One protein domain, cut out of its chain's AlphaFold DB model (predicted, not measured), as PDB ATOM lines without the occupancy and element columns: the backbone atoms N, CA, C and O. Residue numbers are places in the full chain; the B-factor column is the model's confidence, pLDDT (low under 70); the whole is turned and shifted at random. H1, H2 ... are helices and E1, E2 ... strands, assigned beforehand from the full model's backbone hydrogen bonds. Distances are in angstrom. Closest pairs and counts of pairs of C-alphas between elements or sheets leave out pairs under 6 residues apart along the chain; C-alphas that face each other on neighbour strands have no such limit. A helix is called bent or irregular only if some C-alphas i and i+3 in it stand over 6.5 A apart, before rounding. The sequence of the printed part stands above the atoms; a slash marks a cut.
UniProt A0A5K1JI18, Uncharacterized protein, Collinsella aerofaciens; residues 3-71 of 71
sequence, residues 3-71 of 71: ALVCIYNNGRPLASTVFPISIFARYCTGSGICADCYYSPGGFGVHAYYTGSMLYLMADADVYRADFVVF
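What this domain is: This is residues 3 to 71 of the 71 residues of an uncharacterized protein of Collinsella aerofaciens (UniProt A0A5K1JI18). Two antiparallel sheets of three strands each are stacked face to face as a small sandwich, E2 E1 E6 on one side and E3 E4 E5 on the other, with their strands crossed at 36 degrees. A short helix, H1, sits at the end of the sandwich where E2 and E4 end, over the sheet E3 E4 E5. The printed part has 69 residues with six named strands and one named helix, in the order E1 E2 H1 E3 E4 E5 E6, and the class is mostly strand. The whole is compact, with a radius of gyration of the C-alphas of 11.6 A and spans of 31 by 23 by 19 A.

Where its parts are: The first sheet holds E1, residues 3 to 8, which begins at C-alpha 3 (229.997, 244.700, 213.913); E2, residues 13 to 19, 17.3 A long; and E6, residues 64 to 70, 19.8 A long, which ends at C-alpha 70 (225.221, 241.668, 217.305). The second sheet holds E3, residues 35 to 39; E4, residues 44 to 51, the longest strand at 22.7 A, which begins at C-alpha 44 (238.174, 259.916, 212.028); and E5, residues 54 to 59, 16.8 A long. H1 is residues 21 to 27, 10.3 A long; it is neither bent nor irregular, but only just: C-alphas 24 and 27 are 6.0 A apart.

How they stand to each other: In the strongly twisted sheet E2 E1 E6, E1 is the inner strand. E1 and E2 form a hairpin, antiparallel at 167 degrees, with N 4 and O 17 at 2.9 A. E1 and E6 are antiparallel at 152 degrees, with N 5 and O 67 at 2.8 A. E3, E4 and E5 form a meander, each strand the antiparallel neighbour of the one before, in two hairpins. N 37 and O 46 are 2.9 A apart across E3 and E4, and N 49 and O 56 are 2.9 A apart across E4 and E5. The parts of the two sheets that face each other are 7.8 A apart centre to centre. Between the sheets, the closest C-alphas of E2 and E3 are Thr 17 and Cys 37, 5.4 A, and those of E5 and E6 are Ala 59 and Arg 65, 5.8 A. H1 is on the sheet E3 E4 E5 at a height of 9.1 A and lies over E4, slantwise to the strands at 50 degrees on the local plane; the closest C-alphas of H1 and E4 are Phe 24 and Tyr 50, 6.9 A. Every O i to N i+4 pair of H1 is within hydrogen-bond range. H1 is not on the sheet E2 E1 E6. E2 and E5 are apart.

The domain as a whole: The C-alphas farthest apart are those of Pro 41 and Gly 52, 33.4 A. The printed part has no cut and no long link; the link from H1 to E3, 7 residues, is short, and the other links are tight. The mean pLDDT of the printed part is 82.5, and residues 29 to 33 and residue 42 are under 70.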
ATOM      1  N   ALA A   3     229.478 243.632 214.748       91.56
ATOM      2  CA  ALA A   3     229.997 244.700 213.913       91.56
ATOM      3  C   ALA A   3     229.968 246.034 214.661       91.56
ATOM      4  O   ALA A   3     228.945 246.403 215.235       91.56
ATOM      5  N   LEU A   4     231.085 246.757 214.607       92.38
ATOM      6  CA  LEU A   4     231.154 248.169 214.961       92.38
ATOM      7  C   LEU A   4     230.986 248.982 213.682       92.38
ATOM      8  O   LEU A   4     231.744 248.790 212.730       92.38
ATOM      9  N   VAL A   5     229.999 249.867 213.656       93.19
ATOM     10  CA  VAL A   5     229.633 250.652 212.480       93.19
ATOM     11  C   VAL A   5     229.867 252.128 212.766       93.19
ATOM     12  O   VAL A   5     229.336 252.677 213.731       93.19
ATOM     13  N   CYS A   6     230.651 252.770 211.902       91.75
ATOM     14  CA  CYS A   6     230.760 254.220 211.850       91.75
ATOM     15  C   CYS A   6     229.576 254.760 211.048       91.75
ATOM     16  O   CYS A   6     229.427 254.444 209.861       91.75
ATOM     17  N   ILE A   7     228.730 255.560 211.690       91.81
ATOM     18  CA  ILE A   7     227.564 256.185 211.069       91.81
ATOM     19  C   ILE A   7     227.639 257.707 211.232       91.81
ATOM     20  O   ILE A   7     228.190 258.220 212.203       91.81
ATOM     21  N   TYR A   8     227.062 258.459 210.299       88.81
ATOM     22  CA  TYR A   8     226.769 259.872 210.536       88.81
ATOM     23  C   TYR A   8     225.642 260.025 211.562       88.81
ATOM     24  O   TYR A   8     224.789 259.148 211.700       88.81
ATOM     25  N   ASN A   9     225.545 261.197 212.193       85.19
ATOM     26  CA  ASN A   9     224.429 261.524 213.094       85.19
ATOM     27  C   ASN A   9     223.037 261.393 212.459       85.19
ATOM     28  O   ASN A   9     222.057 261.181 213.169       85.19
ATOM     29  N   ASN A  10     222.941 261.498 211.131       86.81
ATOM     30  CA  ASN A  10     221.701 261.282 210.383       86.81
ATOM     31  C   ASN A  10     221.390 259.794 210.108       86.81
ATOM     32  O   ASN A  10     220.468 259.502 209.350       86.81
ATOM     33  N   GLY A  11     222.161 258.864 210.679       84.56
ATOM     34  CA  GLY A  11     221.975 257.419 210.545       84.56
ATOM     35  C   GLY A  11     222.600 256.798 209.294       84.56
ATOM     36  O   GLY A  11     222.445 255.599 209.076       84.56
ATOM     37  N   ARG A  12     223.302 257.568 208.448       88.06
ATOM     38  CA  ARG A  12     223.922 257.019 207.232       88.06
ATOM     39  C   ARG A  12     225.202 256.236 207.567       88.06
ATOM     40  O   ARG A  12     226.125 256.847 208.109       88.06
ATOM     41  N   PRO A  13     225.313 254.945 207.199       88.00
ATOM     42  CA  PRO A  13     226.514 254.156 207.449       88.00
ATOM     43  C   PRO A  13     227.670 254.553 206.529       88.00
ATOM     44  O   PRO A  13     227.458 254.899 205.365       88.00
ATOM     45  N   LEU A  14     228.889 254.502 207.065       89.62
ATOM     46  CA  LEU A  14     230.122 254.894 206.374       89.62
ATOM     47  C   LEU A  14     231.097 253.735 206.221       89.62
ATOM     48  O   LEU A  14     231.583 253.467 205.126       89.62
ATOM     49  N   ALA A  15     231.387 253.065 207.329       90.06
ATOM     50  CA  ALA A  15     232.305 251.943 207.396       90.06
ATOM     51  C   ALA A  15     231.851 250.987 208.499       90.06
ATOM     52  O   ALA A  15     231.094 251.368 209.395       90.06
ATOM     53  N   SER A  16     232.327 249.748 208.440       91.31
ATOM     54  CA  SER A  16     232.077 248.764 209.487       91.31
ATOM     55  C   SER A  16     233.274 247.851 209.681       91.31
ATOM     56  O   SER A  16     233.869 247.403 208.701       91.31
ATOM     57  N   THR A  17     233.547 247.501 210.930       90.75
ATOM     58  CA  THR A  17     234.513 246.465 211.296       90.75
ATOM     59  C   THR A  17     233.757 245.296 211.906       90.75
ATOM     60  O   THR A  17     233.076 245.456 212.919       90.75
ATOM     61  N   VAL A  18     233.865 244.121 211.286       90.56
ATOM     62  CA  VAL A  18     233.208 242.887 211.737       90.56
ATOM     63  C   VAL A  18     234.214 242.025 212.484       90.56
ATOM     64  O   VAL A  18     235.342 241.843 212.033       90.56
ATOM     65  N   PHE A  19     233.804 241.474 213.621       85.62
ATOM     66  CA  PHE A  19     234.666 240.656 214.465       85.62
ATOM     67  C   PHE A  19     233.874 239.591 215.242       85.62
ATOM     68  O   PHE A  19     232.659 239.703 215.452       85.62
ATOM     69  N   PRO A  20     234.541 238.518 215.702       86.38
ATOM     70  CA  PRO A  20     233.937 237.571 216.629       86.38
ATOM     71  C   PRO A  20     233.686 238.239 217.987       86.38
ATOM     72  O   PRO A  20     234.610 238.762 218.603       86.38
ATOM     73  N   ILE A  21     232.461 238.158 218.515       82.38
ATOM     74  CA  ILE A  21     232.131 238.751 219.826       82.38
ATOM     75  C   ILE A  21     232.915 238.115 220.985       82.38
ATOM     76  O   ILE A  21     233.158 238.743 222.013       82.38
ATOM     77  N   SER A  22     233.383 236.878 220.796       80.69
ATOM     78  CA  SER A  22     234.274 236.200 221.735       80.69
ATOM     79  C   SER A  22     235.605 236.931 221.926       80.69
ATOM     80  O   SER A  22     236.179 236.821 223.004       80.69
ATOM     81  N   ILE A  23     236.076 237.700 220.933       75.88
ATOM     82  CA  ILE A  23     237.282 238.530 221.061       75.88
ATOM     83  C   ILE A  23     237.057 239.619 222.117       75.88
ATOM     84  O   ILE A  23     237.890 239.795 223.005       75.88
ATOM     85  N   PHE A  24     235.888 240.265 222.079       74.38
ATOM     86  CA  PHE A  24     235.479 241.302 223.031       74.38
ATOM     87  C   PHE A  24     235.397 240.783 224.469       74.38
ATOM     88  O   PHE A  24     235.876 241.420 225.403       74.38
ATOM     89  N   ALA A  25     234.824 239.596 224.656       70.31
ATOM     90  CA  ALA A  25     234.675 239.015 225.985       70.31
ATOM     91  C   ALA A  25     235.994 238.476 226.570       70.31
ATOM     92  O   ALA A  25     236.129 238.408 227.787       70.31
ATOM     93  N   ARG A  26     236.949 238.051 225.726       73.94
ATOM     94  CA  ARG A  26     238.156 237.327 226.171       73.94
ATOM     95  C   ARG A  26     239.418 238.171 226.248       73.94
ATOM     96  O   ARG A  26     240.207 237.970 227.161       73.94
ATOM     97  N   TYR A  27     239.643 239.052 225.279       72.88
ATOM     98  CA  TYR A  27     240.926 239.759 225.133       72.88
ATOM     99  C   TYR A  27     240.837 241.239 225.482       72.88
ATOM    100  O   TYR A  27     241.837 241.947 225.510       72.88
ATOM    101  N   CYS A  28     239.623 241.696 225.746       71.19
ATOM    102  CA  CYS A  28     239.269 243.096 225.764       71.19
ATOM    103  C   CYS A  28     238.872 243.606 227.145       71.19
ATOM    104  O   CYS A  28     238.664 244.799 227.322       71.19
ATOM    105  N   THR A  29     238.844 242.717 228.138       63.28
ATOM    106  CA  THR A  29     238.636 243.025 229.552       63.28
ATOM    107  C   THR A  29     239.834 243.805 230.103       63.28
ATOM    108  O   THR A  29     240.765 243.213 230.645       63.28
ATOM    109  N   GLY A  30     239.825 245.129 229.935       58.66
ATOM    110  CA  GLY A  30     240.861 246.035 230.454       58.66
ATOM    111  C   GLY A  30     241.758 246.695 229.402       58.66
ATOM    112  O   GLY A  30     242.711 247.372 229.779       58.66
ATOM    113  N   SER A  31     241.467 246.532 228.106       56.88
ATOM    114  CA  SER A  31     242.141 247.290 227.043       56.88
ATOM    115  C   SER A  31     241.448 248.631 226.816       56.88
ATOM    116  O   SER A  31     240.219 248.710 226.815       56.88
ATOM    117  N   GLY A  32     242.249 249.673 226.583       59.91
ATOM    118  CA  GLY A  32     241.766 251.001 226.225       59.91
ATOM    119  C   GLY A  32     241.039 251.047 224.881       59.91
ATOM    120  O   GLY A  32     240.183 251.905 224.757       59.91
ATOM    121  N   ILE A  33     241.344 250.138 223.931       62.75
ATOM    122  CA  ILE A  33     240.719 250.014 222.596       62.75
ATOM    123  C   ILE A  33     240.489 248.545 222.205       62.75
ATOM    124  O   ILE A  33     241.400 247.729 222.358       62.75
ATOM    125  N   CYS A  34     239.282 248.191 221.735       77.31
ATOM    126  CA  CYS A  34     238.892 246.798 221.464       77.31
ATOM    127  C   CYS A  34     238.391 246.500 220.057       77.31
ATOM    128  O   CYS A  34     238.710 245.450 219.501       77.31
ATOM    129  N   ALA A  35     237.625 247.410 219.471       82.75
ATOM    130  CA  ALA A  35     237.424 247.429 218.034       82.75
ATOM    131  C   ALA A  35     237.422 248.863 217.549       82.75
ATOM    132  O   ALA A  35     236.875 249.746 218.209       82.75
ATOM    133  N   ASP A  36     237.976 249.025 216.356       87.06
ATOM    134  CA  ASP A  36     238.078 250.293 215.666       87.06
ATOM    135  C   ASP A  36     237.384 250.190 214.326       87.06
ATOM    136  O   ASP A  36     237.560 249.217 213.587       87.06
ATOM    137  N   CYS A  37     236.616 251.212 213.991       87.44
ATOM    138  CA  CYS A  37     236.091 251.402 212.658       87.44
ATOM    139  C   CYS A  37     236.549 252.764 212.148       87.44
ATOM    140  O   CYS A  37     236.047 253.805 212.566       87.44
ATOM    141  N   TYR A  38     237.524 252.737 211.241       84.44
ATOM    142  CA  TYR A  38     238.117 253.934 210.662       84.44
ATOM    143  C   TYR A  38     237.502 254.259 209.306       84.44
ATOM    144  O   TYR A  38     237.477 253.425 208.399       84.44
ATOM    145  N   TYR A  39     237.074 255.511 209.141       80.94
ATOM    146  CA  TYR A  39     236.665 256.049 207.851       80.94
ATOM    147  C   TYR A  39     237.782 256.938 207.289       80.94
ATOM    148  O   TYR A  39     237.885 258.129 207.588       80.94
ATOM    149  N   SER A  40     238.641 256.337 206.457       71.75
ATOM    150  CA  SER A  40     239.828 256.987 205.878       71.75
ATOM    151  C   SER A  40     239.562 258.332 205.172       71.75
ATOM    152  O   SER A  40     240.376 259.233 205.366       71.75
ATOM    153  N   PRO A  41     238.450 258.546 204.437       71.12
ATOM    154  CA  PRO A  41     238.184 259.834 203.790       71.12
ATOM    155  C   PRO A  41     237.968 261.002 204.764       71.12
ATOM    156  O   PRO A  41     238.057 262.154 204.351       71.12
ATOM    157  N   GLY A  42     237.676 260.718 206.039       65.19
ATOM    158  CA  GLY A  42     237.536 261.727 207.088       65.19
ATOM    159  C   GLY A  42     238.732 261.817 208.035       65.19
ATOM    160  O   GLY A  42     238.882 262.836 208.690       65.19
ATOM    161  N   GLY A  43     239.572 260.780 208.130       73.50
ATOM    162  CA  GLY A  43     240.628 260.710 209.151       73.50
ATOM    163  C   GLY A  43     240.103 260.532 210.583       73.50
ATOM    164  O   GLY A  43     240.848 260.761 211.529       73.50
ATOM    165  N   PHE A  44     238.841 260.124 210.739       78.62
ATOM    166  CA  PHE A  44     238.174 259.916 212.028       78.62
ATOM    167  C   PHE A  44     237.675 258.475 212.149       78.62
ATOM    168  O   PHE A  44     237.335 257.834 211.144       78.62
ATOM    169  N   GLY A  45     237.625 257.972 213.379       84.50
ATOM    170  CA  GLY A  45     237.139 256.647 213.708       84.50
ATOM    171  C   GLY A  45     236.019 256.652 214.740       84.50
ATOM    172  O   GLY A  45     235.675 257.659 215.368       84.50
ATOM    173  N   VAL A  46     235.424 255.476 214.880       89.69
ATOM    174  CA  VAL A  46     234.653 255.112 216.060       89.69
ATOM    175  C   VAL A  46     235.299 253.916 216.725       89.69
ATOM    176  O   VAL A  46     235.881 253.050 216.066       89.69
ATOM    177  N   HIS A  47     235.142 253.865 218.035       88.62
ATOM    178  CA  HIS A  47     235.843 252.948 218.902       88.62
ATOM    179  C   HIS A  47     234.864 252.268 219.844       88.62
ATOM    180  O   HIS A  47     233.920 252.883 220.343       88.62
ATOM    181  N   ALA A  48     235.107 250.994 220.107       88.44
ATOM    182  CA  ALA A  48     234.377 250.231 221.100       88.44
ATOM    183  C   ALA A  48     235.343 249.696 222.156       88.44
ATOM    184  O   ALA A  48     236.394 249.145 221.815       88.44
ATOM    185  N   TYR A  49     234.964 249.837 223.428       84.12
ATOM    186  CA  TYR A  49     235.765 249.501 224.607       84.12
ATOM    187  C   TYR A  49     234.959 248.637 225.566       84.12
ATOM    188  O   TYR A  49     233.769 248.875 225.758       84.12
ATOM    189  N   TYR A  50     235.599 247.653 226.197       79.12
ATOM    190  CA  TYR A  50     234.937 246.794 227.176       79.12
ATOM    191  C   TYR A  50     235.655 246.853 228.520       79.12
ATOM    192  O   TYR A  50     236.778 246.383 228.676       79.12
ATOM    193  N   THR A  51     235.006 247.436 229.520       77.88
ATOM    194  CA  THR A  51     235.577 247.568 230.862       77.88
ATOM    195  C   THR A  51     234.486 247.464 231.914       77.88
ATOM    196  O   THR A  51     233.350 247.864 231.679       77.88
ATOM    197  N   GLY A  52     234.796 246.860 233.064       77.25
ATOM    198  CA  GLY A  52     233.828 246.714 234.158       77.25
ATOM    199  C   GLY A  52     232.544 245.958 233.780       77.25
ATOM    200  O   GLY A  52     231.494 246.225 234.350       77.25
ATOM    201  N   SER A  53     232.610 245.026 232.823       76.62
ATOM    202  CA  SER A  53     231.441 244.333 232.242       76.62
ATOM    203  C   SER A  53     230.478 245.228 231.448       76.62
ATOM    204  O   SER A  53     229.341 244.837 231.192       76.62
ATOM    205  N   MET A  54     230.922 246.420 231.048       81.44
ATOM    206  CA  MET A  54     230.158 247.358 230.232       81.44
ATOM    207  C   MET A  54     230.851 247.605 228.891       81.44
ATOM    208  O   MET A  54     232.077 247.694 228.807       81.44
ATOM    209  N   LEU A  55     230.036 247.724 227.842       81.88
ATOM    210  CA  LEU A  55     230.459 248.147 226.513       81.88
ATOM    211  C   LEU A  55     230.300 249.664 226.399       81.88
ATOM    212  O   LEU A  55     229.205 250.191 226.584       81.88
ATOM    213  N   TYR A  56     231.383 250.339 226.042       87.19
ATOM    214  CA  TYR A  56     231.403 251.760 225.733       87.19
ATOM    215  C   TYR A  56     231.668 251.950 224.249       87.19
ATOM    216  O   TYR A  56     232.482 251.239 223.661       87.19
ATOM    217  N   LEU A  57     230.983 252.927 223.666       89.75
ATOM    218  CA  LEU A  57     231.143 253.324 222.278       89.75
ATOM    219  C   LEU A  57     231.544 254.797 222.248       89.75
ATOM    220  O   LEU A  57     230.936 255.618 222.935       89.75
ATOM    221  N   MET A  58     232.569 255.121 221.471       89.62
ATOM    222  CA  MET A  58     233.120 256.464 221.345       89.62
ATOM    223  C   MET A  58     233.274 256.819 219.869       89.62
ATOM    224  O   MET A  58     233.586 255.963 219.045       89.62
ATOM    225  N   ALA A  59     233.055 258.086 219.539       88.94
ATOM    226  CA  ALA A  59     233.365 258.653 218.237       88.94
ATOM    227  C   ALA A  59     234.436 259.731 218.410       88.94
ATOM    228  O   ALA A  59     234.383 260.490 219.377       88.94
ATOM    229  N   ASP A  60     235.373 259.818 217.468       87.06
ATOM    230  CA  ASP A  60     236.432 260.837 217.498       87.06
ATOM    231  C   ASP A  60     235.922 262.253 217.199       87.06
ATOM    232  O   ASP A  60     236.623 263.235 217.442       87.06
ATOM    233  N   ALA A  61     234.715 262.373 216.638       85.19
ATOM    234  CA  ALA A  61     234.104 263.654 216.314       85.19
ATOM    235  C   ALA A  61     232.584 263.620 216.493       85.19
ATOM    236  O   ALA A  61     231.925 262.636 216.158       85.19
ATOM    237  N   ASP A  62     232.027 264.759 216.905       84.31
ATOM    238  CA  ASP A  62     230.602 264.928 217.225       84.31
ATOM    239  C   ASP A  62     229.657 264.761 216.027       84.31
ATOM    240  O   ASP A  62     228.443 264.727 216.204       84.31
ATOM    241  N   VAL A  63     230.180 264.686 214.800       84.62
ATOM    242  CA  VAL A  63     229.396 264.456 213.570       84.62
ATOM    243  C   VAL A  63     229.128 262.973 213.296       84.62
ATOM    244  O   VAL A  63     228.291 262.648 212.442       84.62
ATOM    245  N   TYR A  64     229.830 262.090 214.007       86.50
ATOM    246  CA  TYR A  64     229.733 260.645 213.869       86.50
ATOM    247  C   TYR A  64     229.144 260.004 215.120       86.50
ATOM    248  O   TYR A  64     229.214 260.524 216.233       86.50
ATOM    249  N   ARG A  65     228.600 258.810 214.918       89.56
ATOM    250  CA  ARG A  65     228.106 257.919 215.954       89.56
ATOM    251  C   ARG A  65     228.624 256.513 215.716       89.56
ATOM    252  O   ARG A  65     228.922 256.113 214.590       89.56
ATOM    253  N   ALA A  66     228.732 255.791 216.815       91.44
ATOM    254  CA  ALA A  66     229.200 254.425 216.867       91.44
ATOM    255  C   ALA A  66     228.004 253.517 217.154       91.44
ATOM    256  O   ALA A  66     227.407 253.624 218.225       91.44
ATOM    257  N   ASP A  67     227.682 252.628 216.220       91.94
ATOM    258  CA  ASP A  67     226.646 251.614 216.405       91.94
ATOM    259  C   ASP A  67     227.288 250.237 216.551       91.94
ATOM    260  O   ASP A  67     228.195 249.868 215.802       91.94
ATOM    261  N   PHE A  68     226.805 249.462 217.517       90.12
ATOM    262  CA  PHE A  68     227.279 248.106 217.771       90.12
ATOM    263  C   PHE A  68     226.155 247.110 217.510       90.12
ATOM    264  O   PHE A  68     225.149 247.091 218.218       90.12
ATOM    265  N   VAL A  69     226.332 246.274 216.491       91.31
ATOM    266  CA  VAL A  69     225.330 245.297 216.054       91.31
ATOM    267  C   VAL A  69     225.817 243.891 216.374       91.31
ATOM    268  O   VAL A  69     226.953 243.536 216.059       91.31
ATOM    269  N   VAL A  70     224.955 243.079 216.988       88.81
ATOM    270  CA  VAL A  70     225.221 241.668 217.305       88.81
ATOM    271  C   VAL A  70     224.339 240.781 216.432       88.81
ATOM    272  O   VAL A  70     223.144 241.043 216.305       88.81
ATOM    273  N   PHE A  71     224.940 239.739 215.855       85.50
ATOM    274  CA  PHE A  71     224.293 238.730 215.010       85.50
ATOM    275  C   PHE A  71     224.451 237.335 215.608       85.50
ATOM    276  O   PHE A  71     225.585 237.024 216.065       85.50
TER     277      PHE A  71